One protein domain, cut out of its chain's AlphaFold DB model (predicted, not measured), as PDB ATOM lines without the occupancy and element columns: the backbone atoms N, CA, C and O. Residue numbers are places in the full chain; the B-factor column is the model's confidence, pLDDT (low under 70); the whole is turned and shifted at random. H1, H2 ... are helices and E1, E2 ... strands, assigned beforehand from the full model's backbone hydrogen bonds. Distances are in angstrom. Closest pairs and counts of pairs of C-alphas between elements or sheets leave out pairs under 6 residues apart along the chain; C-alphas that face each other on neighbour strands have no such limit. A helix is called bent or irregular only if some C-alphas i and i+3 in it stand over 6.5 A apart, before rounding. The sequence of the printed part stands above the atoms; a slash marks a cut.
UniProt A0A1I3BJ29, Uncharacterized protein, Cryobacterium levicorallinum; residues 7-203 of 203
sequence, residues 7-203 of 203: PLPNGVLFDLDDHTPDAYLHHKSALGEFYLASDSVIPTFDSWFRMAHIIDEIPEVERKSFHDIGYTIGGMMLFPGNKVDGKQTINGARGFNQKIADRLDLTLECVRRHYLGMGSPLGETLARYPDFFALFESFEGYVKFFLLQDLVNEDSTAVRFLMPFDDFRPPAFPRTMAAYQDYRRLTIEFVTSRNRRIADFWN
ATOM      1  N   PRO A   7     114.674 147.356 225.121       97.00
ATOM      2  CA  PRO A   7     113.686 146.561 224.397       97.00
ATOM      3  C   PRO A   7     113.623 146.909 222.905       97.00
ATOM      4  O   PRO A   7     113.596 148.084 222.522       97.00
ATOM      5  N   LEU A   8     113.586 145.869 222.074       97.88
ATOM      6  CA  LEU A   8     113.227 145.934 220.658       97.88
ATOM      7  C   LEU A   8     111.717 146.168 220.498       97.88
ATOM      8  O   LEU A   8     110.975 146.062 221.477       97.88
ATOM      9  N   PRO A   9     111.225 146.450 219.278       97.31
ATOM     10  CA  PRO A   9     109.791 146.597 219.018       97.31
ATOM     11  C   PRO A   9     108.941 145.404 219.478       97.31
ATOM     12  O   PRO A   9     107.851 145.607 220.008       97.31
ATOM     13  N   ASN A  10     109.475 144.182 219.398       94.56
ATOM     14  CA  ASN A  10     108.826 142.970 219.912       94.56
ATOM     15  C   ASN A  10     108.865 142.816 221.451       94.56
ATOM     16  O   ASN A  10     108.402 141.808 221.980       94.56
ATOM     17  N   GLY A  11     109.446 143.774 222.179       95.94
ATOM     18  CA  GLY A  11     109.581 143.764 223.637       95.94
ATOM     19  C   GLY A  11     110.748 142.934 224.180       95.94
ATOM     20  O   GLY A  11     111.034 143.012 225.375       95.94
ATOM     21  N   VAL A  12     111.454 142.168 223.340       96.31
ATOM     22  CA  VAL A  12     112.638 141.410 223.763       96.31
ATOM     23  C   VAL A  12     113.794 142.376 224.017       96.31
ATOM     24  O   VAL A  12     114.037 143.299 223.238       96.31
ATOM     25  N   LEU A  13     114.518 142.171 225.116       96.75
ATOM     26  CA  LEU A  13     115.688 142.975 225.454       96.75
ATOM     27  C   LEU A  13     116.830 142.699 224.466       96.75
ATOM     28  O   LEU A  13     117.323 141.574 224.378       96.75
ATOM     29  N   PHE A  14     117.287 143.738 223.765       97.38
ATOM     30  CA  PHE A  14     118.511 143.676 222.973       97.38
ATOM     31  C   PHE A  14     119.720 143.915 223.868       97.38
ATOM     32  O   PHE A  14     120.239 145.021 223.914       97.38
ATOM     33  N   ASP A  15     120.124 142.910 224.643       96.62
ATOM     34  CA  ASP A  15     121.221 143.071 225.600       96.62
ATOM     35  C   ASP A  15     122.589 143.106 224.905       96.62
ATOM     36  O   ASP A  15     122.878 142.256 224.063       96.62
ATOM     37  N   LEU A  16     123.409 144.098 225.239       96.75
ATOM     38  CA  LEU A  16     124.729 144.327 224.667       96.75
ATOM     39  C   LEU A  16     125.810 144.232 225.743       96.75
ATOM     40  O   LEU A  16     125.703 144.880 226.788       96.75
ATOM     41  N   ASP A  17     126.884 143.505 225.441       94.00
ATOM     42  CA  ASP A  17     128.099 143.454 226.253       94.00
ATOM     43  C   ASP A  17     129.309 144.049 225.519       94.00
ATOM     44  O   ASP A  17     129.374 144.074 224.291       94.00
ATOM     45  N   ASP A  18     130.270 144.546 226.294       94.00
ATOM     46  CA  ASP A  18     131.564 145.078 225.847       94.00
ATOM     47  C   ASP A  18     132.738 144.233 226.380       94.00
ATOM     48  O   ASP A  18     133.874 144.699 226.478       94.00
ATOM     49  N   HIS A  19     132.465 142.986 226.776       91.88
ATOM     50  CA  HIS A  19     133.453 142.074 227.363       91.88
ATOM     51  C   HIS A  19     133.893 140.979 226.392       91.88
ATOM     52  O   HIS A  19     134.921 140.335 226.614       91.88
ATOM     53  N   THR A  20     133.135 140.773 225.316       90.88
ATOM     54  CA  THR A  20     133.497 139.858 224.240       90.88
ATOM     55  C   THR A  20     134.793 140.315 223.555       90.88
ATOM     56  O   THR A  20     134.842 141.424 223.015       90.88
ATOM     57  N   PRO A  21     135.855 139.481 223.546       90.38
ATOM     58  CA  PRO A  21     137.113 139.824 222.892       90.38
ATOM     59  C   PRO A  21     136.919 140.195 221.419       90.38
ATOM     60  O   PRO A  21     136.112 139.584 220.720       90.38
ATOM     61  N   ASP A  22     137.673 141.193 220.957       87.00
ATOM     62  CA  ASP A  22     137.663 141.703 219.576       87.00
ATOM     63  C   ASP A  22     136.319 142.297 219.094       87.00
ATOM     64  O   ASP A  22     136.177 142.639 217.916       87.00
ATOM     65  N   ALA A  23     135.344 142.486 219.991       90.81
ATOM     66  CA  ALA A  23     134.084 143.172 219.721       90.81
ATOM     67  C   ALA A  23     134.046 144.548 220.405       90.81
ATOM     68  O   ALA A  23     134.556 144.721 221.508       90.81
ATOM     69  N   TYR A  24     133.421 145.535 219.756       94.56
ATOM     70  CA  TYR A  24     133.120 146.814 220.407       94.56
ATOM     71  C   TYR A  24     131.855 146.693 221.265       94.56
ATOM     72  O   TYR A  24     131.888 146.973 222.457       94.56
ATOM     73  N   LEU A  25     130.758 146.231 220.660       96.94
ATOM     74  CA  LEU A  25     129.571 145.760 221.369       96.94
ATOM     75  C   LEU A  25     129.117 144.445 220.740       96.94
ATOM     76  O   LEU A  25     129.075 144.327 219.512       96.94
ATOM     77  N   HIS A  26     128.773 143.467 221.566       97.44
ATOM     78  CA  HIS A  26     128.311 142.151 221.135       97.44
ATOM     79  C   HIS A  26     126.905 141.875 221.658       97.44
ATOM     80  O   HIS A  26     126.527 142.323 222.735       97.44
ATOM     81  N   HIS A  27     126.119 141.163 220.856       97.31
ATOM     82  CA  HIS A  27     124.840 140.585 221.245       97.31
ATOM     83  C   HIS A  27     124.829 139.117 220.846       97.31
ATOM     84  O   HIS A  27     125.161 138.795 219.702       97.31
ATOM     85  N   LYS A  28     124.332 138.244 221.725       96.31
ATOM     86  CA  LYS A  28     124.033 136.852 221.386       96.31
ATOM     87  C   LYS A  28     122.797 136.360 222.130       96.31
ATOM     88  O   LYS A  28     122.803 136.237 223.351       96.31
ATOM     89  N   SER A  29     121.739 136.037 221.392       95.44
ATOM     90  CA  SER A  29     120.515 135.452 221.948       95.44
ATOM     91  C   SER A  29     119.763 134.626 220.899       95.44
ATOM     92  O   SER A  29     120.269 134.375 219.805       95.44
ATOM     93  N   ALA A  30     118.527 134.220 221.205       94.69
ATOM     94  CA  ALA A  30     117.629 133.618 220.219       94.69
ATOM     95  C   ALA A  30     117.278 134.565 219.050       94.69
ATOM     96  O   ALA A  30     116.820 134.094 218.013       94.69
ATOM     97  N   LEU A  31     117.503 135.877 219.201       94.38
ATOM     98  CA  LEU A  31     117.326 136.874 218.139       94.38
ATOM     99  C   LEU A  31     118.452 136.850 217.094       94.38
ATOM    100  O   LEU A  31     118.305 137.451 216.034       94.38
ATOM    101  N   GLY A  32     119.574 136.195 217.398       96.00
ATOM    102  CA  GLY A  32     120.760 136.153 216.552       96.00
ATOM    103  C   GLY A  32     122.034 136.545 217.296       96.00
ATOM    104  O   GLY A  32     122.046 136.737 218.516       96.00
ATOM    105  N   GLU A  33     123.120 136.656 216.536       97.06
ATOM    106  CA  GLU A  33     124.432 137.082 217.017       97.06
ATOM    107  C   GLU A  33     124.904 138.294 216.212       97.06
ATOM    108  O   GLU A  33     124.980 138.240 214.984       97.06
ATOM    109  N   PHE A  34     125.209 139.396 216.898       97.44
ATOM    110  CA  PHE A  34     125.568 140.662 216.264       97.44
ATOM    111  C   PHE A  34     126.846 141.222 216.875       97.44
ATOM    112  O   PHE A  34     126.959 141.372 218.088       97.44
ATOM    113  N   TYR A  35     127.784 141.592 216.008       97.00
ATOM    114  CA  TYR A  35     128.986 142.340 216.365       97.00
ATOM    115  C   TYR A  35     128.793 143.763 215.871       97.00
ATOM    116  O   TYR A  35     128.754 143.996 214.662       97.00
ATOM    117  N   LEU A  36     128.620 144.708 216.783       97.81
ATOM    118  CA  LEU A  36     128.305 146.094 216.472       97.81
ATOM    119  C   LEU A  36     129.535 146.980 216.639       97.81
ATOM    120  O   LEU A  36     130.394 146.732 217.481       97.81
ATOM    121  N   ALA A  37     129.582 148.043 215.847       97.12
ATOM    122  CA  ALA A  37     130.560 149.112 215.950       97.12
ATOM    123  C   ALA A  37     129.840 150.463 216.020       97.12
ATOM    124  O   ALA A  37     128.839 150.672 215.326       97.12
ATOM    125  N   SER A  38     130.373 151.378 216.831       96.44
ATOM    126  CA  SER A  38     129.925 152.770 216.883       96.44
ATOM    127  C   SER A  38     130.812 153.660 216.035       96.44
ATOM    128  O   SER A  38     132.025 153.466 215.994       96.44
ATOM    129  N   ASP A  39     130.214 154.659 215.397       96.56
ATOM    130  CA  ASP A  39     130.952 155.686 214.668       96.56
ATOM    131  C   ASP A  39     130.137 156.990 214.578       96.56
ATOM    132  O   ASP A  39     128.906 156.971 214.720       96.56
ATOM    133  N   SER A  40     130.818 158.123 214.380       96.62
ATOM    134  CA  SER A  40     130.170 159.435 214.251       96.62
ATOM    135  C   SER A  40     129.510 159.562 212.887       96.62
ATOM    136  O   SER A  40     130.120 159.251 211.870       96.62
ATOM    137  N   VAL A  41     128.273 160.048 212.855       96.31
ATOM    138  CA  VAL A  41     127.463 160.230 211.635       96.31
ATOM    139  C   VAL A  41     127.262 161.700 211.272       96.31
ATOM    140  O   VAL A  41     126.328 162.061 210.549       96.31
ATOM    141  N   ILE A  42     128.130 162.557 211.816       96.56
ATOM    142  CA  ILE A  42     128.077 164.008 211.681       96.56
ATOM    143  C   ILE A  42     129.354 164.498 210.990       96.56
ATOM    144  O   ILE A  42     130.348 164.800 211.655       96.56
ATOM    145  N   PRO A  43     129.357 164.610 209.652       96.25
ATOM    146  CA  PRO A  43     130.498 165.172 208.952       96.25
ATOM    147  C   PRO A  43     130.544 166.687 209.168       96.25
ATOM    148  O   PRO A  43     129.634 167.411 208.752       96.25
ATOM    149  N   THR A  44     131.625 167.176 209.783       96.31
ATOM    150  CA  THR A  44     131.929 168.619 209.847       96.31
ATOM    151  C   THR A  44     132.535 169.139 208.546       96.31
ATOM    152  O   THR A  44     132.497 170.332 208.273       96.31
ATOM    153  N   PHE A  45     133.071 168.229 207.727       96.19
ATOM    154  CA  PHE A  45     133.821 168.505 206.501       96.19
ATOM    155  C   PHE A  45     135.134 169.285 206.691       96.19
ATOM    156  O   PHE A  45     135.756 169.656 205.697       96.19
ATOM    157  N   ASP A  46     135.611 169.466 207.928       91.94
ATOM    158  CA  ASP A  46     136.809 170.273 208.213       91.94
ATOM    159  C   ASP A  46     138.079 169.746 207.526       91.94
ATOM    160  O   ASP A  46     138.955 170.512 207.139       91.94
ATOM    161  N   SER A  47     138.186 168.426 207.355       89.69
ATOM    162  CA  SER A  47     139.339 167.769 206.725       89.69
ATOM    163  C   SER A  47     139.215 167.629 205.203       89.69
ATOM    164  O   SER A  47     140.102 167.076 204.547       89.69
ATOM    165  N   TRP A  48     138.111 168.088 204.608       94.50
ATOM    166  CA  TRP A  48     137.857 167.902 203.185       94.50
ATOM    167  C   TRP A  48     138.497 169.033 202.387       94.50
ATOM    168  O   TRP A  48     137.983 170.144 202.349       94.50
ATOM    169  N   PHE A  49     139.558 168.729 201.633       93.81
ATOM    170  CA  PHE A  49     140.240 169.711 200.771       93.81
ATOM    171  C   PHE A  49     139.279 170.498 199.860       93.81
ATOM    172  O   PHE A  49     139.425 171.699 199.657       93.81
ATOM    173  N   ARG A  50     138.236 169.841 199.336       93.50
ATOM    174  CA  ARG A  50     137.226 170.476 198.469       93.50
ATOM    175  C   ARG A  50     136.323 171.473 199.204       93.50
ATOM    176  O   ARG A  50     135.637 172.240 198.540       93.50
ATOM    177  N   MET A  51     136.320 171.445 200.532       96.38
ATOM    178  CA  MET A  51     135.578 172.340 201.418       96.38
ATOM    179  C   MET A  51     136.453 173.447 202.015       96.38
ATOM    180  O   MET A  51     135.901 174.342 202.641       96.38
ATOM    181  N   ALA A  52     137.771 173.454 201.769       96.56
ATOM    182  CA  ALA A  52     138.701 174.451 202.319       96.56
ATOM    183  C   ALA A  52     138.238 175.899 202.068       96.56
ATOM    184  O   ALA A  52     138.180 176.696 202.992       96.56
ATOM    185  N   HIS A  53     137.750 176.196 200.857       95.88
ATOM    186  CA  HIS A  53     137.189 177.507 200.486       95.88
ATOM    187  C   HIS A  53     135.984 177.983 201.325       95.88
ATOM    188  O   HIS A  53     135.598 179.135 201.208       95.88
ATOM    189  N   ILE A  54     135.354 177.108 202.113       97.31
ATOM    190  CA  ILE A  54     134.299 177.451 203.078       97.31
ATOM    191  C   ILE A  54     134.861 177.360 204.498       97.31
ATOM    192  O   ILE A  54     134.673 178.265 205.301       97.31
ATOM    193  N   ILE A  55     135.541 176.258 204.816       97.00
ATOM    194  CA  ILE A  55     136.006 175.950 206.172       97.00
ATOM    195  C   ILE A  55     137.053 176.956 206.661       97.00
ATOM    196  O   ILE A  55     137.004 177.350 207.824       97.00
ATOM    197  N   ASP A  56     137.954 177.411 205.788       96.38
ATOM    198  CA  ASP A  56     139.037 178.332 206.154       96.38
ATOM    199  C   ASP A  56     138.525 179.740 206.509       96.38
ATOM    200  O   ASP A  56     139.220 180.502 207.180       96.38
ATOM    201  N   GLU A  57     137.295 180.082 206.112       96.88
ATOM    202  CA  GLU A  57     136.637 181.341 206.482       96.88
ATOM    203  C   GLU A  57     135.979 181.284 207.876       96.88
ATOM    204  O   GLU A  57     135.550 182.313 208.400       96.88
ATOM    205  N   ILE A  58     135.887 180.102 208.497       96.31
ATOM    206  CA  ILE A  58     135.182 179.899 209.768       96.31
ATOM    207  C   ILE A  58     136.181 179.903 210.934       96.31
ATOM    208  O   ILE A  58     137.142 179.121 210.927       96.31
ATOM    209  N   PRO A  59     135.939 180.704 211.992       97.06
ATOM    210  CA  PRO A  59     136.790 180.718 213.175       97.06
ATOM    211  C   PRO A  59     136.997 179.318 213.762       97.06
ATOM    212  O   PRO A  59     136.053 178.548 213.934       97.06
ATOM    213  N   GLU A  60     138.237 178.993 214.136       96.31
ATOM    214  CA  GLU A  60     138.592 177.682 214.702       96.31
ATOM    215  C   GLU A  60     137.726 177.308 215.913       96.31
ATOM    216  O   GLU A  60     137.298 176.162 216.032       96.31
ATOM    217  N   VAL A  61     137.395 178.280 216.770       97.12
ATOM    218  CA  VAL A  61     136.513 178.070 217.928       97.12
ATOM    219  C   VAL A  61     135.122 177.571 217.521       97.12
ATOM    220  O   VAL A  61     134.558 176.696 218.180       97.12
ATOM    221  N   GLU A  62     134.579 178.061 216.405       96.50
ATOM    222  CA  GLU A  62     133.272 177.641 215.896       96.50
ATOM    223  C   GLU A  62     133.323 176.258 215.242       96.50
ATOM    224  O   GLU A  62     132.371 175.480 215.393       96.50
ATOM    225  N   ARG A  63     134.428 175.945 214.550       96.62
ATOM    226  CA  ARG A  63     134.690 174.617 213.969       96.62
ATOM    227  C   ARG A  63     134.842 173.570 215.064       96.62
ATOM    228  O   ARG A  63     134.124 172.573 215.063       96.62
ATOM    229  N   LYS A  64     135.675 173.852 216.072       97.00
ATOM    230  CA  LYS A  64     135.860 172.980 217.234       97.00
ATOM    231  C   LYS A  64     134.544 172.755 217.979       97.00
ATOM    232  O   LYS A  64     134.217 171.618 218.296       97.00
ATOM    233  N   SER A  65     133.764 173.810 218.216       97.31
ATOM    234  CA  SER A  65     132.457 173.678 218.869       97.31
ATOM    235  C   SER A  65     131.511 172.757 218.088       97.31
ATOM    236  O   SER A  65     130.835 171.930 218.694       97.31
ATOM    237  N   PHE A  66     131.485 172.853 216.754       98.06
ATOM    238  CA  PHE A  66     130.659 171.965 215.933       98.06
ATOM    239  C   PHE A  66     131.152 170.516 215.964       98.06
ATOM    240  O   PHE A  66     130.346 169.603 216.129       98.06
ATOM    241  N   HIS A  67     132.468 170.316 215.875       97.62
ATOM    242  CA  HIS A  67     133.093 169.008 216.033       97.62
ATOM    243  C   HIS A  67     132.737 168.370 217.382       97.62
ATOM    244  O   HIS A  67     132.256 167.242 217.419       97.62
ATOM    245  N   ASP A  68     132.899 169.098 218.489       98.06
ATOM    246  CA  ASP A  68     132.587 168.595 219.830       98.06
ATOM    247  C   ASP A  68     131.107 168.181 219.950       98.06
ATOM    248  O   ASP A  68     130.807 167.131 220.518       98.06
ATOM    249  N   ILE A  69     130.181 168.947 219.356       97.81
ATOM    250  CA  ILE A  69     128.753 168.586 219.296       97.81
ATOM    251  C   ILE A  69     128.556 167.286 218.506       97.81
ATOM    252  O   ILE A  69     127.886 166.376 218.997       97.81
ATOM    253  N   GLY A  70     129.162 167.164 217.322       96.69
ATOM    254  CA  GLY A  70     129.094 165.959 216.487       96.69
ATOM    255  C   GLY A  70     129.684 164.701 217.140       96.69
ATOM    256  O   GLY A  70     129.341 163.590 216.733       96.69
ATOM    257  N   TYR A  71     130.513 164.867 218.175       97.06
ATOM    258  CA  TYR A  71     131.097 163.782 218.968       97.06
ATOM    259  C   TYR A  71     130.379 163.493 220.296       97.06
ATOM    260  O   TYR A  71     130.808 162.629 221.061       97.06
ATOM    261  N   THR A  72     129.257 164.158 220.565       98.19
ATOM    262  CA  THR A  72     128.333 163.725 221.624       98.19
ATOM    263  C   THR A  72     127.575 162.460 221.211       98.19
ATOM    264  O   THR A  72     127.541 162.093 220.037       98.19
ATOM    265  N   ILE A  73     126.918 161.789 222.161       97.25
ATOM    266  CA  ILE A  73     126.214 160.526 221.892       97.25
ATOM    267  C   ILE A  73     125.108 160.652 220.830       97.25
ATOM    268  O   ILE A  73     124.889 159.732 220.045       97.25
ATOM    269  N   GLY A  74     124.460 161.815 220.732       97.88
ATOM    270  CA  GLY A  74     123.477 162.131 219.699       97.88
ATOM    271  C   GLY A  74     124.067 162.202 218.288       97.88
ATOM    272  O   GLY A  74     123.321 162.053 217.322       97.88
ATOM    273  N   GLY A  75     125.385 162.363 218.155       97.81
ATOM    274  CA  GLY A  75     126.116 162.289 216.890       97.81
ATOM    275  C   GLY A  75     126.659 160.897 216.546       97.81
ATOM    276  O   GLY A  75     127.279 160.740 215.498       97.81
ATOM    277  N   MET A  76     126.422 159.886 217.389       98.06
ATOM    278  CA  MET A  76     126.923 158.517 217.212       98.06
ATOM    279  C   MET A  76     125.815 157.553 216.771       98.06
ATOM    280  O   MET A  76     124.651 157.700 217.160       98.06
ATOM    281  N   MET A  77     126.170 156.533 215.992       97.94
ATOM    282  CA  MET A  77     125.265 155.444 215.598       97.94
ATOM    283  C   MET A  77     125.927 154.080 215.748       97.94
ATOM    284  O   MET A  77     127.139 153.962 215.589       97.94
ATOM    285  N   LEU A  78     125.110 153.049 215.987       97.69
ATOM    286  CA  LEU A  78     125.532 151.651 215.939       97.69
ATOM    287  C   LEU A  78     125.107 150.989 214.631       97.69
ATOM    288  O   LEU A  78     123.951 151.080 214.217       97.69
ATOM    289  N   PHE A  79     126.038 150.247 214.043       98.19
ATOM    290  CA  PHE A  79     125.801 149.368 212.904       98.19
ATOM    291  C   PHE A  79     126.576 148.056 213.074       98.19
ATOM    292  O   PHE A  79     127.540 148.020 213.843       98.19
ATOM    293  N   PRO A  80     126.221 146.990 212.335       97.94
ATOM    294  CA  PRO A  80     127.067 145.810 212.213       97.94
ATOM    295  C   PRO A  80     128.504 146.174 211.810       97.94
ATOM    296  O   PRO A  80     128.749 146.842 210.799       97.94
ATOM    297  N   GLY A  81     129.457 145.747 212.636       96.12
ATOM    298  CA  GLY A  81     130.891 145.994 212.490       96.12
ATOM    299  C   GLY A  81     131.630 144.899 211.718       96.12
ATOM    300  O   GLY A  81     132.759 145.112 211.278       96.12
ATOM    301  N   ASN A  82     131.007 143.739 211.506       94.88
ATOM    302  CA  ASN A  82     131.596 142.640 210.750       94.88
ATOM    303  C   ASN A  82     131.534 142.897 209.236       94.88
ATOM    304  O   ASN A  82     130.552 143.419 208.705       94.88
ATOM    305  N   LYS A  83     132.573 142.480 208.506       96.00
ATOM    306  CA  LYS A  83     132.542 142.445 207.037       96.00
ATOM    307  C   LYS A  83     131.836 141.175 206.567       96.00
ATOM    308  O   LYS A  83     132.128 140.092 207.059       96.00
ATOM    309  N   VAL A  84     130.978 141.314 205.562       96.25
ATOM    310  CA  VAL A  84     130.356 140.196 204.835       96.25
ATOM    311  C   VAL A  84     130.987 140.134 203.446       96.25
ATOM    312  O   VAL A  84     131.072 141.166 202.772       96.25
ATOM    313  N   ASP A  85     131.496 138.964 203.056       95.56
ATOM    314  CA  ASP A  85     132.242 138.720 201.806       95.56
ATOM    315  C   ASP A  85     133.442 139.659 201.589       95.56
ATOM    316  O   ASP A  85     133.745 140.072 200.470       95.56
ATOM    317  N   GLY A  86     134.096 140.082 202.676       95.69
ATOM    318  CA  GLY A  86     135.220 141.028 202.630       95.69
ATOM    319  C   GLY A  86     134.853 142.456 202.192       95.69
ATOM    320  O   GLY A  86     135.730 143.320 202.130       95.69
ATOM    321  N   LYS A  87     133.572 142.738 201.924       96.94
ATOM    322  CA  LYS A  87     133.078 144.047 201.479       96.94
ATOM    323  C   LYS A  87     132.986 145.042 202.646       96.94
ATOM    324  O   LYS A  87     132.970 144.661 203.816       96.94
ATOM    325  N   GLN A  88     132.920 146.336 202.325       96.00
ATOM    326  CA  GLN A  88     132.865 147.431 203.307       96.00
ATOM    327  C   GLN A  88     131.711 147.260 204.309       96.00
ATOM    328  O   GLN A  88     130.634 146.812 203.926       96.00
ATOM    329  N   THR A  89     131.907 147.648 205.568       97.75
ATOM    330  CA  THR A  89     130.815 147.757 206.555       97.75
ATOM    331  C   THR A  89     129.897 148.934 206.218       97.75
ATOM    332  O   THR A  89     130.224 149.741 205.342       97.75
ATOM    333  N   ILE A  90     128.769 149.072 206.926       98.31
ATOM    334  CA  ILE A  90     127.897 150.251 206.776       98.31
ATOM    335  C   ILE A  90     128.684 151.533 207.078       98.31
ATOM    336  O   ILE A  90     128.660 152.442 206.252       98.31
ATOM    337  N   ASN A  91     129.454 151.556 208.177       97.25
ATOM    338  CA  ASN A  91     130.312 152.690 208.550       97.25
ATOM    339  C   ASN A  91     131.323 153.062 207.461       97.25
ATOM    340  O   ASN A  91     131.465 154.231 207.121       97.25
ATOM    341  N   GLY A  92     131.966 152.073 206.837       96.81
ATOM    342  CA  GLY A  92     132.846 152.352 205.703       96.81
ATOM    343  C   GLY A  92     132.079 152.904 204.496       96.81
ATOM    344  O   GLY A  92     132.463 153.914 203.912       96.81
ATOM    345  N   ALA A  93     130.980 152.255 204.112       97.62
ATOM    346  CA  ALA A  93     130.257 152.601 202.893       97.62
ATOM    347  C   ALA A  93     129.657 154.017 202.930       97.62
ATOM    348  O   ALA A  93     129.701 154.705 201.914       97.62
ATOM    349  N   ARG A  94     129.133 154.478 204.076       96.31
ATOM    350  CA  ARG A  94     128.586 155.844 204.214       96.31
ATOM    351  C   ARG A  94     129.651 156.933 204.017       96.31
ATOM    352  O   ARG A  94     129.376 157.919 203.332       96.31
ATOM    353  N   GLY A  95     130.866 156.718 204.528       92.88
ATOM    354  CA  GLY A  95     131.963 157.686 204.443       92.88
ATOM    355  C   GLY A  95     132.645 157.717 203.072       92.88
ATOM    356  O   GLY A  95     132.929 158.787 202.539       92.88
ATOM    357  N   PHE A  96     132.861 156.551 202.448       93.06
ATOM    358  CA  PHE A  96     133.498 156.472 201.123       93.06
ATOM    359  C   PHE A  96     132.549 156.795 199.959       93.06
ATOM    360  O   PHE A  96     133.003 157.065 198.843       93.06
ATOM    361  N   ASN A  97     131.233 156.785 200.184       95.06
ATOM    362  CA  ASN A  97     130.252 157.069 199.145       95.06
ATOM    363  C   ASN A  97     129.957 158.572 199.053       95.06
ATOM    364  O   ASN A  97     129.237 159.129 199.874       95.06
ATOM    365  N   GLN A  98     130.436 159.227 197.992       93.44
ATOM    366  CA  GLN A  98     130.241 160.670 197.764       93.44
ATOM    367  C   GLN A  98     128.770 161.103 197.613       93.44
ATOM    368  O   GLN A  98     128.483 162.295 197.709       93.44
ATOM    369  N   LYS A  99     127.841 160.165 197.368       97.00
ATOM    370  CA  LYS A  99     126.394 160.440 197.347       97.00
ATOM    371  C   LYS A  99     125.774 160.511 198.744       97.00
ATOM    372  O   LYS A  99     124.647 160.971 198.866       97.00
ATOM    373  N   ILE A 100     126.488 160.037 199.765       97.12
ATOM    374  CA  ILE A 100     126.079 160.063 201.175       97.12
ATOM    375  C   ILE A 100     126.953 161.045 201.953       97.12
ATOM    376  O   ILE A 100     126.437 161.819 202.752       97.12
ATOM    377  N   ALA A 101     128.262 161.054 201.672       95.56
ATOM    378  CA  ALA A 101     129.243 161.935 202.296       95.56
ATOM    379  C   ALA A 101     129.156 161.899 203.826       95.56
ATOM    380  O   ALA A 101     129.229 162.935 204.474       95.56
ATOM    381  N   ASP A 102     128.959 160.697 204.370       95.69
ATOM    382  CA  ASP A 102     128.834 160.423 205.798       95.69
ATOM    383  C   ASP A 102     127.610 161.011 206.517       95.69
ATOM    384  O   ASP A 102     127.442 160.814 207.718       95.69
ATOM    385  N   ARG A 103     126.713 161.694 205.796       97.06
ATOM    386  CA  ARG A 103     125.551 162.350 206.398       97.06
ATOM    387  C   ARG A 103     124.511 161.352 206.901       97.06
ATOM    388  O   ARG A 103     124.039 160.484 206.151       97.06
ATOM    389  N   LEU A 104     124.084 161.532 208.152       97.94
ATOM    390  CA  LEU A 104     123.059 160.692 208.769       97.94
ATOM    391  C   LEU A 104     121.705 160.764 208.058       97.94
ATOM    392  O   LEU A 104     121.076 159.728 207.889       97.94
ATOM    393  N   ASP A 105     121.252 161.939 207.616       98.44
ATOM    394  CA  ASP A 105     119.944 162.093 206.961       98.44
ATOM    395  C   ASP A 105     119.863 161.317 205.631       98.44
ATOM    396  O   ASP A 105     118.895 160.604 205.371       98.44
ATOM    397  N   LEU A 106     120.926 161.348 204.823       98.75
ATOM    398  CA  LEU A 106     121.027 160.543 203.599       98.75
ATOM    399  C   LEU A 106     121.182 159.044 203.897       98.75
ATOM    400  O   LEU A 106     120.623 158.205 203.186       98.75
ATOM    401  N   THR A 107     121.908 158.691 204.960       98.69
ATOM    402  CA  THR A 107     122.009 157.300 205.433       98.69
ATOM    403  C   THR A 107     120.642 156.781 205.889       98.69
ATOM    404  O   THR A 107     120.251 155.672 205.526       98.69
ATOM    405  N   LEU A 108     119.876 157.598 206.612       98.81
ATOM    406  CA  LEU A 108     118.541 157.268 207.097       98.81
ATOM    407  C   LEU A 108     117.552 157.094 205.942       98.81
ATOM    408  O   LEU A 108     116.758 156.158 205.964       98.81
ATOM    409  N   GLU A 109     117.644 157.912 204.891       98.88
ATOM    410  CA  GLU A 109     116.846 157.712 203.675       98.88
ATOM    411  C   GLU A 109     117.212 156.402 202.959       98.88
ATOM    412  O   GLU A 109     116.333 155.719 202.432       98.88
ATOM    413  N   CYS A 110     118.483 155.979 202.987       98.88
ATOM    414  CA  CYS A 110     118.858 154.655 202.486       98.88
ATOM    415  C   CYS A 110     118.217 153.529 203.309       98.88
ATOM    416  O   CYS A 110     117.746 152.555 202.723       98.88
ATOM    417  N   VAL A 111     118.179 153.669 204.640       98.88
ATOM    418  CA  VAL A 111     117.516 152.717 205.547       98.88
ATOM    419  C   VAL A 111     116.006 152.692 205.300       98.88
ATOM    420  O   VAL A 111     115.431 151.615 205.166       98.88
ATOM    421  N   ARG A 112     115.358 153.851 205.141       98.81
ATOM    422  CA  ARG A 112     113.932 153.937 204.789       98.81
ATOM    423  C   ARG A 112     113.635 153.193 203.489       98.81
ATOM    424  O   ARG A 112     112.738 152.355 203.446       98.81
ATOM    425  N   ARG A 113     114.421 153.454 202.439       98.69
ATOM    426  CA  ARG A 113     114.294 152.756 201.151       98.69
ATOM    427  C   ARG A 113     114.538 151.255 201.271       98.69
ATOM    428  O   ARG A 113     113.844 150.505 200.598       98.69
ATOM    429  N   HIS A 114     115.445 150.817 202.143       98.69
ATOM    430  CA  HIS A 114     115.670 149.396 202.407       98.69
ATOM    431  C   HIS A 114     114.404 148.704 202.937       98.69
ATOM    432  O   HIS A 114     113.996 147.697 202.363       98.69
ATOM    433  N   TYR A 115     113.717 149.282 203.931       98.62
ATOM    434  CA  TYR A 115     112.439 148.738 204.428       98.62
ATOM    435  C   TYR A 115     111.312 148.763 203.387       98.62
ATOM    436  O   TYR A 115     110.403 147.940 203.447       98.62
ATOM    437  N   LEU A 116     111.366 149.682 202.419       98.19
ATOM    438  CA  LEU A 116     110.405 149.764 201.313       98.19
ATOM    439  C   LEU A 116     110.771 148.876 200.109       98.19
ATOM    440  O   LEU A 116     110.054 148.889 199.110       98.19
ATOM    441  N   GLY A 117     111.893 148.149 200.149       97.88
ATOM    442  CA  GLY A 117     112.389 147.382 198.999       97.88
ATOM    443  C   GLY A 117     112.820 148.253 197.809       97.88
ATOM    444  O   GLY A 117     112.818 147.799 196.667       97.88
ATOM    445  N   MET A 118     113.173 149.517 198.055       98.19
ATOM    446  CA  MET A 118     113.578 150.496 197.044       98.19
ATOM    447  C   MET A 118     115.106 150.615 196.931       98.19
ATOM    448  O   MET A 118     115.849 150.434 197.895       98.19
ATOM    449  N   GLY A 119     115.586 151.004 195.746       98.19
ATOM    450  CA  GLY A 119     117.011 151.228 195.492       98.19
ATOM    451  C   GLY A 119     117.575 152.478 196.184       98.19
ATOM    452  O   GLY A 119     116.939 153.536 196.215       98.19
ATOM    453  N   SER A 120     118.802 152.377 196.700       98.44
ATOM    454  CA  SER A 120     119.554 153.487 197.304       98.44
ATOM    455  C   SER A 120     121.070 153.294 197.136       98.44
ATOM    456  O   SER A 120     121.515 152.172 196.875       98.44
ATOM    457  N   PRO A 121     121.903 154.342 197.310       98.31
ATOM    458  CA  PRO A 121     123.361 154.217 197.212       98.31
ATOM    459  C   PRO A 121     123.999 153.256 198.225       98.31
ATOM    460  O   PRO A 121     125.132 152.832 198.010       98.31
ATOM    461  N   LEU A 122     123.303 152.926 199.319       98.50
ATOM    462  CA  LEU A 122     123.747 151.933 200.299       98.50
ATOM    463  C   LEU A 122     122.989 150.603 200.185       98.50
ATOM    464  O   LEU A 122     123.246 149.716 200.990       98.50
ATOM    465  N   GLY A 123     122.098 150.426 199.201       98.31
ATOM    466  CA  GLY A 123     121.181 149.283 199.114       98.31
ATOM    467  C   GLY A 123     121.866 147.920 199.242       98.31
ATOM    468  O   GLY A 123     121.518 147.146 200.129       98.31
ATOM    469  N   GLU A 124     122.902 147.657 198.438       98.06
ATOM    470  CA  GLU A 124     123.682 146.408 198.523       98.06
ATOM    471  C   GLU A 124     124.435 146.254 199.851       98.06
ATOM    472  O   GLU A 124     124.689 145.143 200.312       98.06
ATOM    473  N   THR A 125     124.830 147.364 200.476       98.44
ATOM    474  CA  THR A 125     125.505 147.336 201.775       98.44
ATOM    475  C   THR A 125     124.536 147.008 202.899       98.44
ATOM    476  O   THR A 125     124.865 146.173 203.733       98.44
ATOM    477  N   LEU A 126     123.342 147.600 202.901       98.69
ATOM    478  CA  LEU A 126     122.305 147.313 203.894       98.69
ATOM    479  C   LEU A 126     121.769 145.884 203.737       98.69
ATOM    480  O   LEU A 126     121.617 145.176 204.728       98.69
ATOM    481  N   ALA A 127     121.592 145.415 202.497       98.31
ATOM    482  CA  ALA A 127     121.110 144.066 202.186       98.31
ATOM    483  C   ALA A 127     122.028 142.929 202.672       98.31
ATOM    484  O   ALA A 127     121.597 141.781 202.708       98.31
ATOM    485  N   ARG A 128     123.275 143.227 203.064       98.31
ATOM    486  CA  ARG A 128     124.187 142.250 203.683       98.31
ATOM    487  C   ARG A 128     123.900 141.993 205.161       98.31
ATOM    488  O   ARG A 128     124.447 141.042 205.708       98.31
ATOM    489  N   TYR A 129     123.060 142.808 205.796       98.38
ATOM    490  CA  TYR A 129     122.727 142.699 207.217       98.38
ATOM    491  C   TYR A 129     121.208 142.586 207.447       98.38
ATOM    492  O   TYR A 129     120.663 143.347 208.250       98.38
ATOM    493  N   PRO A 130     120.501 141.674 206.749       97.69
ATOM    494  CA  PRO A 130     119.043 141.597 206.819       97.69
ATOM    495  C   PRO A 130     118.556 141.316 208.244       97.69
ATOM    496  O   PRO A 130     117.632 141.978 208.704       97.69
ATOM    497  N   ASP A 131     119.235 140.426 208.973       98.06
ATOM    498  CA  ASP A 131     118.862 140.055 210.341       98.06
ATOM    499  C   ASP A 131     118.969 141.238 211.310       98.06
ATOM    500  O   ASP A 131     118.142 141.382 212.205       98.06
ATOM    501  N   PHE A 132     119.940 142.138 211.102       98.56
ATOM    502  CA  PHE A 132     120.075 143.348 211.915       98.56
ATOM    503  C   PHE A 132     118.906 144.306 211.686       98.56
ATOM    504  O   PHE A 132     118.352 144.830 212.645       98.56
ATOM    505  N   PHE A 133     118.506 144.537 210.432       98.62
ATOM    506  CA  PHE A 133     117.348 145.387 210.143       98.62
ATOM    507  C   PHE A 133     116.030 144.722 210.563       98.62
ATOM    508  O   PHE A 133     115.119 145.404 211.027       98.62
ATOM    509  N   ALA A 134     115.943 143.391 210.506       98.38
ATOM    510  CA  ALA A 134     114.781 142.646 210.977       98.38
ATOM    511  C   ALA A 134     114.508 142.840 212.481       98.38
ATOM    512  O   ALA A 134     113.343 142.822 212.874       98.38
ATOM    513  N   LEU A 135     115.535 143.117 213.304       98.50
ATOM    514  CA  LEU A 135     115.377 143.412 214.742       98.50
ATOM    515  C   LEU A 135     114.379 144.537 215.026       98.50
ATOM    516  O   LEU A 135     113.768 144.566 216.093       98.50
ATOM    517  N   PHE A 136     114.239 145.480 214.096       98.50
ATOM    518  CA  PHE A 136     113.427 146.673 214.293       98.50
ATOM    519  C   PHE A 136     112.053 146.591 213.625       98.50
ATOM    520  O   PHE A 136     111.281 147.538 213.760       98.50
ATOM    521  N   GLU A 137     111.749 145.492 212.923       98.19
ATOM    522  CA  GLU A 137     110.483 145.171 212.233       98.19
ATOM    523  C   GLU A 137     110.049 146.136 211.109       98.19
ATOM    524  O   GLU A 137     109.453 145.717 210.120       98.19
ATOM    525  N   SER A 138     110.341 147.430 211.230       98.44
ATOM    526  CA  SER A 138     109.934 148.502 210.329       98.44
ATOM    527  C   SER A 138     110.893 149.695 210.413       98.44
ATOM    528  O   SER A 138     111.675 149.840 211.358       98.44
ATOM    529  N   PHE A 139     110.785 150.614 209.450       98.62
ATOM    530  CA  PHE A 139     111.517 151.880 209.495       98.62
ATOM    531  C   PHE A 139     111.163 152.717 210.735       98.62
ATOM    532  O   PHE A 139     112.052 153.272 211.377       98.62
ATOM    533  N   GLU A 140     109.886 152.761 211.117       98.50
ATOM    534  CA  GLU A 140     109.442 153.455 212.329       98.50
ATOM    535  C   GLU A 140     110.049 152.819 213.589       98.50
ATOM    536  O   GLU A 140     110.533 153.530 214.473       98.50
ATOM    537  N   GLY A 141     110.090 151.484 213.659       98.31
ATOM    538  CA  GLY A 141     110.751 150.759 214.743       98.31
ATOM    539  C   GLY A 141     112.246 151.078 214.829       98.31
ATOM    540  O   GLY A 141     112.755 151.315 215.925       98.31
ATOM    541  N   TYR A 142     112.932 151.197 213.687       98.69
ATOM    542  CA  TYR A 142     114.341 151.604 213.623       98.69
ATOM    543  C   TYR A 142     114.542 153.033 214.152       98.69
ATOM    544  O   TYR A 142     115.401 153.275 215.004       98.69
ATOM    545  N   VAL A 143     113.715 153.980 213.696       98.62
ATOM    546  CA  VAL A 143     113.746 155.386 214.135       98.62
ATOM    547  C   VAL A 143     113.498 155.499 215.637       98.62
ATOM    548  O   VAL A 143     114.243 156.192 216.335       98.62
ATOM    549  N   LYS A 144     112.480 154.801 216.153       97.94
ATOM    550  CA  LYS A 144     112.154 154.777 217.584       97.94
ATOM    551  C   LYS A 144     113.267 154.141 218.401       97.94
ATOM    552  O   LYS A 144     113.605 154.659 219.464       97.94
ATOM    553  N   PHE A 145     113.859 153.049 217.917       98.19
ATOM    554  CA  PHE A 145     114.945 152.395 218.630       98.19
ATOM    555  C   PHE A 145     116.155 153.325 218.763       98.19
ATOM    556  O   PHE A 145     116.625 153.537 219.876       98.19
ATOM    557  N   PHE A 146     116.606 153.959 217.681       98.12
ATOM    558  CA  PHE A 146     117.785 154.835 217.712       98.12
ATOM    559  C   PHE A 146     117.512 156.288 218.115       98.12
ATOM    560  O   PHE A 146     118.442 157.104 218.116       98.12
ATOM    561  N   LEU A 147     116.269 156.606 218.489       98.06
ATOM    562  CA  LEU A 147     115.846 157.931 218.936       98.06
ATOM    563  C   LEU A 147     116.108 159.015 217.865       98.06
ATOM    564  O   LEU A 147     116.716 160.048 218.137       98.06
ATOM    565  N   LEU A 148     115.686 158.742 216.624       98.44
ATOM    566  CA  LEU A 148     115.923 159.568 215.425       98.44
ATOM    567  C   LEU A 148     114.703 160.395 214.982       98.44
ATOM    568  O   LEU A 148     114.649 160.850 213.842       98.44
ATOM    569  N   GLN A 149     113.711 160.580 215.855       97.75
ATOM    570  CA  GLN A 149     112.426 161.219 215.530       97.75
ATOM    571  C   GLN A 149     112.597 162.627 214.938       97.75
ATOM    572  O   GLN A 149     111.826 163.038 214.079       97.75
ATOM    573  N   ASP A 150     113.638 163.348 215.351       97.19
ATOM    574  CA  ASP A 150     113.942 164.702 214.884       97.19
ATOM    575  C   ASP A 150     114.444 164.753 213.416       97.19
ATOM    576  O   ASP A 150     114.527 165.830 212.829       97.19
ATOM    577  N   LEU A 151     114.720 163.599 212.790       98.06
ATOM    578  CA  LEU A 151     115.064 163.464 211.365       98.06
ATOM    579  C   LEU A 151     113.932 162.892 210.506       98.06
ATOM    580  O   LEU A 151     114.164 162.556 209.346       98.06
ATOM    581  N   VAL A 152     112.711 162.776 211.022       98.44
ATOM    582  CA  VAL A 152     111.560 162.305 210.241       98.44
ATOM    583  C   VAL A 152     110.343 163.203 210.434       98.44
ATOM    584  O   VAL A 152     110.286 164.034 211.344       98.44
ATOM    585  N   ASN A 153     109.374 163.105 209.531       97.00
ATOM    586  CA  ASN A 153     108.057 163.694 209.750       97.00
ATOM    587  C   ASN A 153     107.285 162.958 210.863       97.00
ATOM    588  O   ASN A 153     107.712 161.919 211.358       97.00
ATOM    589  N   GLU A 154     106.162 163.536 211.292       92.75
ATOM    590  CA  GLU A 154     105.417 163.087 212.481       92.75
ATOM    591  C   GLU A 154     104.961 161.623 212.402       92.75
ATOM    592  O   GLU A 154     104.963 160.926 213.412       92.75
ATOM    593  N   ASP A 155     104.637 161.139 211.204       93.00
ATOM    594  CA  ASP A 155     104.216 159.760 210.942       93.00
ATOM    595  C   ASP A 155     105.377 158.830 210.533       93.00
ATOM    596  O   ASP A 155     105.153 157.676 210.175       93.00
ATOM    597  N   SER A 156     106.627 159.308 210.583       93.62
ATOM    598  CA  SER A 156     107.831 158.564 210.188       93.62
ATOM    599  C   SER A 156     107.817 158.020 208.749       93.62
ATOM    600  O   SER A 156     108.538 157.073 208.437       93.62
ATOM    601  N   THR A 157     107.035 158.607 207.838       94.50
ATOM    602  CA  THR A 157     106.963 158.175 206.428       94.50
ATOM    603  C   THR A 157     108.030 158.810 205.530       94.50
ATOM    604  O   THR A 157     108.348 158.273 204.461       94.50
ATOM    605  N   ALA A 158     108.624 159.926 205.958       97.44
ATOM    606  CA  ALA A 158     109.622 160.678 205.206       97.44
ATOM    607  C   ALA A 158     110.744 161.215 206.104       97.44
ATOM    608  O   ALA A 158     110.520 161.635 207.238       97.44
ATOM    609  N   VAL A 159     111.960 161.240 205.557       98.56
ATOM    610  CA  VAL A 159     113.135 161.824 206.213       98.56
ATOM    611  C   VAL A 159     113.131 163.346 206.049       98.56
ATOM    612  O   VAL A 159     112.837 163.870 204.974       98.56
ATOM    613  N   ARG A 160     113.482 164.064 207.118       98.38
ATOM    614  CA  ARG A 160     113.795 165.495 207.102       98.38
ATOM    615  C   ARG A 160     115.279 165.663 206.803       98.38
ATOM    616  O   ARG A 160     116.128 165.222 207.574       98.38
ATOM    617  N   PHE A 161     115.582 166.300 205.681       98.31
ATOM    618  CA  PHE A 161     116.955 166.488 205.233       98.31
ATOM    619  C   PHE A 161     117.569 167.776 205.790       98.31
ATOM    620  O   PHE A 161     116.907 168.809 205.887       98.31
ATOM    621  N   LEU A 162     118.862 167.715 206.104       97.38
ATOM    622  CA  LEU A 162     119.679 168.816 206.630       97.38
ATOM    623  C   LEU A 162     120.222 169.730 205.515       97.38
ATOM    624  O   LEU A 162     120.856 170.747 205.777       97.38
ATOM    625  N   MET A 163     119.980 169.351 204.259       97.12
ATOM    626  CA  MET A 163     120.201 170.128 203.038       97.12
ATOM    627  C   MET A 163     119.124 169.740 202.011       97.12
ATOM    628  O   MET A 163     118.547 168.660 202.148       97.12
ATOM    629  N   PRO A 164     118.885 170.533 200.948       95.69
ATOM    630  CA  PRO A 164     117.994 170.128 199.862       95.69
ATOM    631  C   PRO A 164     118.321 168.726 199.326       95.69
ATOM    632  O   PRO A 164     119.486 168.405 199.080       95.69
ATOM    633  N   PHE A 165     117.292 167.894 199.156       96.62
ATOM    634  CA  PHE A 165     117.426 166.516 198.688       96.62
ATOM    635  C   PHE A 165     116.988 166.382 197.230       96.62
ATOM    636  O   PHE A 165     115.859 166.722 196.888       96.62
ATOM    637  N   ASP A 166     117.876 165.848 196.389       94.62
ATOM    638  CA  ASP A 166     117.633 165.595 194.963       94.62
ATOM    639  C   ASP A 166     117.973 164.138 194.607       94.62
ATOM    640  O   ASP A 166     118.868 163.862 193.813       94.62
ATOM    641  N   ASP A 167     117.314 163.183 195.272       97.00
ATOM    642  CA  ASP A 167     117.423 161.743 194.982       97.00
ATOM    643  C   ASP A 167     118.876 161.229 194.897       97.00
ATOM    644  O   ASP A 167     119.287 160.561 193.947       97.00
ATOM    645  N   PHE A 168     119.689 161.585 195.898       97.69
ATOM    646  CA  PHE A 168     121.113 161.227 195.988       97.69
ATOM    647  C   PHE A 168     121.998 161.718 194.826       97.69
ATOM    648  O   PHE A 168     123.116 161.214 194.642       97.69
ATOM    649  N   ARG A 169     121.542 162.696 194.035       96.00
ATOM    650  CA  ARG A 169     122.412 163.368 193.066       96.00
ATOM    651  C   ARG A 169     123.444 164.221 193.816       96.00
ATOM    652  O   ARG A 169     123.083 164.957 194.733       96.00
ATOM    653  N   PRO A 170     124.739 164.108 193.474       87.25
ATOM    654  CA  PRO A 170     125.783 164.885 194.126       87.25
ATOM    655  C   PRO A 170     125.673 166.377 193.761       87.25
ATOM    656  O   PRO A 170     125.157 166.711 192.694       87.25
ATOM    657  N   PRO A 171     126.245 167.275 194.581       89.75
ATOM    658  CA  PRO A 171     127.064 166.986 195.758       89.75
ATOM    659  C   PRO A 171     126.228 166.744 197.024       89.75
ATOM    660  O   PRO A 171     125.296 167.481 197.315       89.75
ATOM    661  N   ALA A 172     126.628 165.756 197.828       94.31
ATOM    662  CA  ALA A 172     126.038 165.515 199.149       94.31
ATOM    663  C   ALA A 172     126.573 166.467 200.241       94.31
ATOM    664  O   ALA A 172     126.203 166.332 201.400       94.31
ATOM    665  N   PHE A 173     127.426 167.431 199.890       94.81
ATOM    666  CA  PHE A 173     128.064 168.376 200.810       94.81
ATOM    667  C   PHE A 173     127.798 169.830 200.377       94.81
ATOM    668  O   PHE A 173     127.529 170.068 199.191       94.81
ATOM    669  N   PRO A 174     127.861 170.812 201.297       96.19
ATOM    670  CA  PRO A 174     127.564 172.210 200.990       96.19
ATOM    671  C   PRO A 174     128.476 172.808 199.912       96.19
ATOM    672  O   PRO A 174     129.651 172.476 199.808       96.19
ATOM    673  N   ARG A 175     127.929 173.714 199.093       95.50
ATOM    674  CA  ARG A 175     128.660 174.370 197.987       95.50
ATOM    675  C   ARG A 175     128.857 175.867 198.171       95.50
ATOM    676  O   ARG A 175     129.534 176.490 197.362       95.50
ATOM    677  N   THR A 176     128.240 176.433 199.197       96.81
ATOM    678  CA  THR A 176     128.320 177.848 199.543       96.81
ATOM    679  C   THR A 176     128.407 177.980 201.058       96.81
ATOM    680  O   THR A 176     127.947 177.092 201.782       96.81
ATOM    681  N   MET A 177     128.949 179.103 201.532       97.81
ATOM    682  CA  MET A 177     128.984 179.426 202.960       97.81
ATOM    683  C   MET A 177     127.584 179.382 203.587       97.81
ATOM    684  O   MET A 177     127.391 178.733 204.609       97.81
ATOM    685  N   ALA A 178     126.585 179.978 202.927       97.81
ATOM    686  CA  ALA A 178     125.200 179.966 203.405       97.81
ATOM    687  C   ALA A 178     124.654 178.536 203.574       97.81
ATOM    688  O   ALA A 178     124.125 178.198 204.629       97.81
ATOM    689  N   ALA A 179     124.864 177.660 202.583       97.56
ATOM    690  CA  ALA A 179     124.423 176.268 202.674       97.56
ATOM    691  C   ALA A 179     125.149 175.496 203.790       97.56
ATOM    692  O   ALA A 179     124.552 174.626 204.421       97.56
ATOM    693  N   TYR A 180     126.427 175.799 204.039       98.12
ATOM    694  CA  TYR A 180     127.177 175.195 205.139       98.12
ATOM    695  C   TYR A 180     126.665 175.673 206.501       98.12
ATOM    696  O   TYR A 180     126.480 174.858 207.400       98.12
ATOM    697  N   GLN A 181     126.400 176.972 206.650       98.00
ATOM    698  CA  GLN A 181     125.849 177.547 207.877       98.00
ATOM    699  C   GLN A 181     124.469 176.963 208.203       98.00
ATOM    700  O   GLN A 181     124.229 176.589 209.351       98.00
ATOM    701  N   ASP A 182     123.602 176.805 207.198       98.19
ATOM    702  CA  ASP A 182     122.304 176.149 207.362       98.19
ATOM    703  C   ASP A 182     122.445 174.678 207.754       98.19
ATOM    704  O   ASP A 182     121.835 174.248 208.737       98.19
ATOM    705  N   TYR A 183     123.292 173.921 207.048       98.44
ATOM    706  CA  TYR A 183     123.584 172.529 207.391       98.44
ATOM    707  C   TYR A 183     124.093 172.404 208.831       98.44
ATOM    708  O   TYR A 183     123.563 171.611 209.610       98.44
ATOM    709  N   ARG A 184     125.086 173.215 209.218       98.31
ATOM    710  CA  ARG A 184     125.665 173.229 210.566       98.31
ATOM    711  C   ARG A 184     124.603 173.526 211.620       98.31
ATOM    712  O   ARG A 184     124.522 172.805 212.610       98.31
ATOM    713  N   ARG A 185     123.772 174.552 211.408       98.44
ATOM    714  CA  ARG A 185     122.695 174.928 212.335       98.44
ATOM    715  C   ARG A 185     121.694 173.786 212.524       98.44
ATOM    716  O   ARG A 185     121.472 173.373 213.658       98.44
ATOM    717  N   LEU A 186     121.154 173.238 211.433       98.56
ATOM    718  CA  LEU A 186     120.185 172.133 211.479       98.56
ATOM    719  C   LEU A 186     120.782 170.869 212.115       98.56
ATOM    720  O   LEU A 186     120.113 170.163 212.866       98.56
ATOM    721  N   THR A 187     122.063 170.602 211.859       98.56
ATOM    722  CA  THR A 187     122.786 169.476 212.459       98.56
ATOM    723  C   THR A 187     122.937 169.645 213.971       98.56
ATOM    724  O   THR A 187     122.685 168.706 214.724       98.56
ATOM    725  N   ILE A 188     123.312 170.844 214.432       98.56
ATOM    726  CA  ILE A 188     123.412 171.160 215.864       98.56
ATOM    727  C   ILE A 188     122.045 171.028 216.541       98.56
ATOM    728  O   ILE A 188     121.965 170.441 217.620       98.56
ATOM    729  N   GLU A 189     120.979 171.533 215.915       98.50
ATOM    730  CA  GLU A 189     119.606 171.396 216.413       98.50
ATOM    731  C   GLU A 189     119.227 169.916 216.576       98.50
ATOM    732  O   GLU A 189     118.822 169.504 217.666       98.50
ATOM    733  N   PHE A 190     119.450 169.097 215.542       98.50
ATOM    734  CA  PHE A 190     119.195 167.654 215.579       98.50
ATOM    735  C   PHE A 190     119.968 166.948 216.704       98.50
ATOM    736  O   PHE A 190     119.361 166.282 217.546       98.50
ATOM    737  N   VAL A 191     121.297 167.094 216.743       98.62
ATOM    738  CA  VAL A 191     122.149 166.392 217.718       98.62
ATOM    739  C   VAL A 191     121.792 166.809 219.145       98.62
ATOM    740  O   VAL A 191     121.708 165.966 220.038       98.62
ATOM    741  N   THR A 192     121.513 168.097 219.364       98.50
ATOM    742  CA  THR A 192     121.087 168.613 220.672       98.50
ATOM    743  C   THR A 192     119.757 168.007 221.115       98.50
ATOM    744  O   THR A 192     119.640 167.560 222.258       98.50
ATOM    745  N   SER A 193     118.761 167.950 220.226       98.31
ATOM    746  CA  SER A 193     117.462 167.334 220.521       98.31
ATOM    747  C   SER A 193     117.588 165.836 220.787       98.31
ATOM    748  O   SER A 193     117.034 165.334 221.767       98.31
ATOM    749  N   ARG A 194     118.395 165.129 219.990       98.19
ATOM    750  CA  ARG A 194     118.653 163.701 220.182       98.19
ATOM    751  C   ARG A 194     119.377 163.416 221.497       98.19
ATOM    752  O   ARG A 194     119.004 162.474 222.185       98.19
ATOM    753  N   ASN A 195     120.350 164.240 221.894       98.31
ATOM    754  CA  ASN A 195     121.014 164.123 223.198       98.31
ATOM    755  C   ASN A 195     120.019 164.219 224.361       98.31
ATOM    756  O   ASN A 195     120.061 163.389 225.266       98.31
ATOM    757  N   ARG A 196     119.106 165.201 224.324       98.12
ATOM    758  CA  ARG A 196     118.046 165.339 225.339       98.12
ATOM    759  C   ARG A 196     117.150 164.109 225.364       98.12
ATOM    760  O   ARG A 196     116.957 163.524 226.416       98.12
ATOM    761  N   ARG A 197     116.708 163.651 224.190       97.62
ATOM    762  CA  ARG A 197     115.873 162.452 224.053       97.62
ATOM    763  C   ARG A 197     116.550 161.191 224.597       97.62
ATOM    764  O   ARG A 197     115.885 160.365 225.208       97.62
ATOM    765  N   ILE A 198     117.855 161.037 224.368       97.50
ATOM    766  CA  ILE A 198     118.650 159.933 224.918       97.50
ATOM    767  C   ILE A 198     118.717 160.031 226.445       97.50
ATOM    768  O   ILE A 198     118.528 159.019 227.111       97.50
ATOM    769  N   ALA A 199     118.960 161.221 226.998       96.56
ATOM    770  CA  ALA A 199     118.984 161.423 228.445       96.56
ATOM    771  C   ALA A 199     117.614 161.130 229.080       96.56
ATOM    772  O   ALA A 199     117.538 160.360 230.029       96.56
ATOM    773  N   ASP A 200     116.533 161.663 228.507       96.81
ATOM    774  CA  ASP A 200     115.162 161.479 228.993       96.81
ATOM    775  C   ASP A 200     114.692 160.022 228.925       96.81
ATOM    776  O   ASP A 200     113.865 159.612 229.730       96.81
ATOM    777  N   PHE A 201     115.209 159.226 227.982       94.75
ATOM    778  CA  PHE A 201     114.890 157.799 227.893       94.75
ATOM    779  C   PHE A 201     115.446 156.992 229.078       94.75
ATOM    780  O   PHE A 201     114.896 155.945 229.411       94.75
ATOM    781  N   TRP A 202     116.544 157.453 229.682       90.25
ATOM    782  CA  TRP A 202     117.254 156.759 230.761       90.25
ATOM    783  C   TRP A 202     117.084 157.406 232.143       90.25
ATOM    784  O   TRP A 202     117.613 156.870 233.119       90.25
ATOM    785  N   ASN A 203     116.369 158.530 232.217       83.56
ATOM    786  CA  ASN A 203     115.929 159.162 233.463       83.56
ATOM    787  C   ASN A 203     114.702 158.444 234.036       83.56
ATOM    788  O   ASN A 203     114.641 158.319 235.280       83.56
TER     789      ASN A 203
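This is residues 7 to 203 of the 203 residues of an uncharacterized protein of Cryobacterium levicorallinum (UniProt A0A1I3BJ29). A narrow, staggered sheet of three strands runs from the middle of the domain to one end, where its hairpin E1 and E2 lies; of the short helices H3 to H7, H3 and H6 only graze the sheet, while H4 packs on H5 and H7 away from it, and the long helix H8 packs on H2 toward the other end, near H1. The printed part has 197 residues, with eight named helices and three named strands in the order E1 E2 H1 H2 E3 H3 H4 H5 H6 H7 H8. The sheet's order is E1, E2, E3, antiparallel, and the class is mostly helix. The whole is compact, with a radius of gyration of the C-alphas of 17.0 A and spans of 53 by 38 by 38 A.

Start at the hairpin of E1, residues 25 to 29, and E2, residues 32 to 40, where N 27 and O 34 are 2.9 A apart, within hydrogen-bond range. On the other side of E2 look for E3, residues 76 to 80, antiparallel at 146 degrees, with N 37 and O 79 at 2.9 A. E2 pairs with E1 over residues 32 to 36 and with E3 over 36 to 40. H3, residues 90 to 96, only grazes the sheet with residues 90 to 92, and H6, residues 130 to 134, with 131 to 133. H4, residues 104 to 115, touches H5, residues 123 to 126, closest at the C-alphas of His 114 and Gly 123, 6.4 A. H4 only just touches H7, residues 139 to 146, with 3 pairs of C-alphas within 8 A, the closest Arg 112 and Phe 139, 5.7 A. Farther out, H8, residues 177 to 202, touches H2, residues 60 to 70, with residues 184 to 192 alone, at a steep tilt of 41 degrees, the same way; the C-alphas of Ile 69 and Ile 188 come closest, 6.9 A. H1, residues 49 to 55, is close to H8 but not clearly touching, Ile 54 and Met 177 having the closest C-alphas, 5.7 A. Every O i to N i+4 pair is within hydrogen-bond range in H2, H4, H6 and H7; in H8 21 of 22 are, in H3 2 of 3, in H1 1 of 3 beside 3 of 4 O i to N i+3 pairs, and H5 is too short for such a pair.

Find C-alpha 25 at (129.571, 145.760, 221.369), where E1 begins. E2 spans 25.2 A, H4 16.6 A and H2 15.2 A. H8 runs 37.7 A from C-alpha 177 at (128.984, 179.426, 202.960) to C-alpha 202 at (117.254, 156.759, 230.761). H1 is irregular: C-alphas 50 and 53 are 7.3 A apart.

The C-alphas farthest apart are those of Ala 30 and Glu 57, 53.2 A. The printed part has no cut and ends at residue 203, the chain's last. The link from H7 to H8, residues 147 to 176, is long. The mean pLDDT of the printed part is 96.7, and no printed residue is under 70.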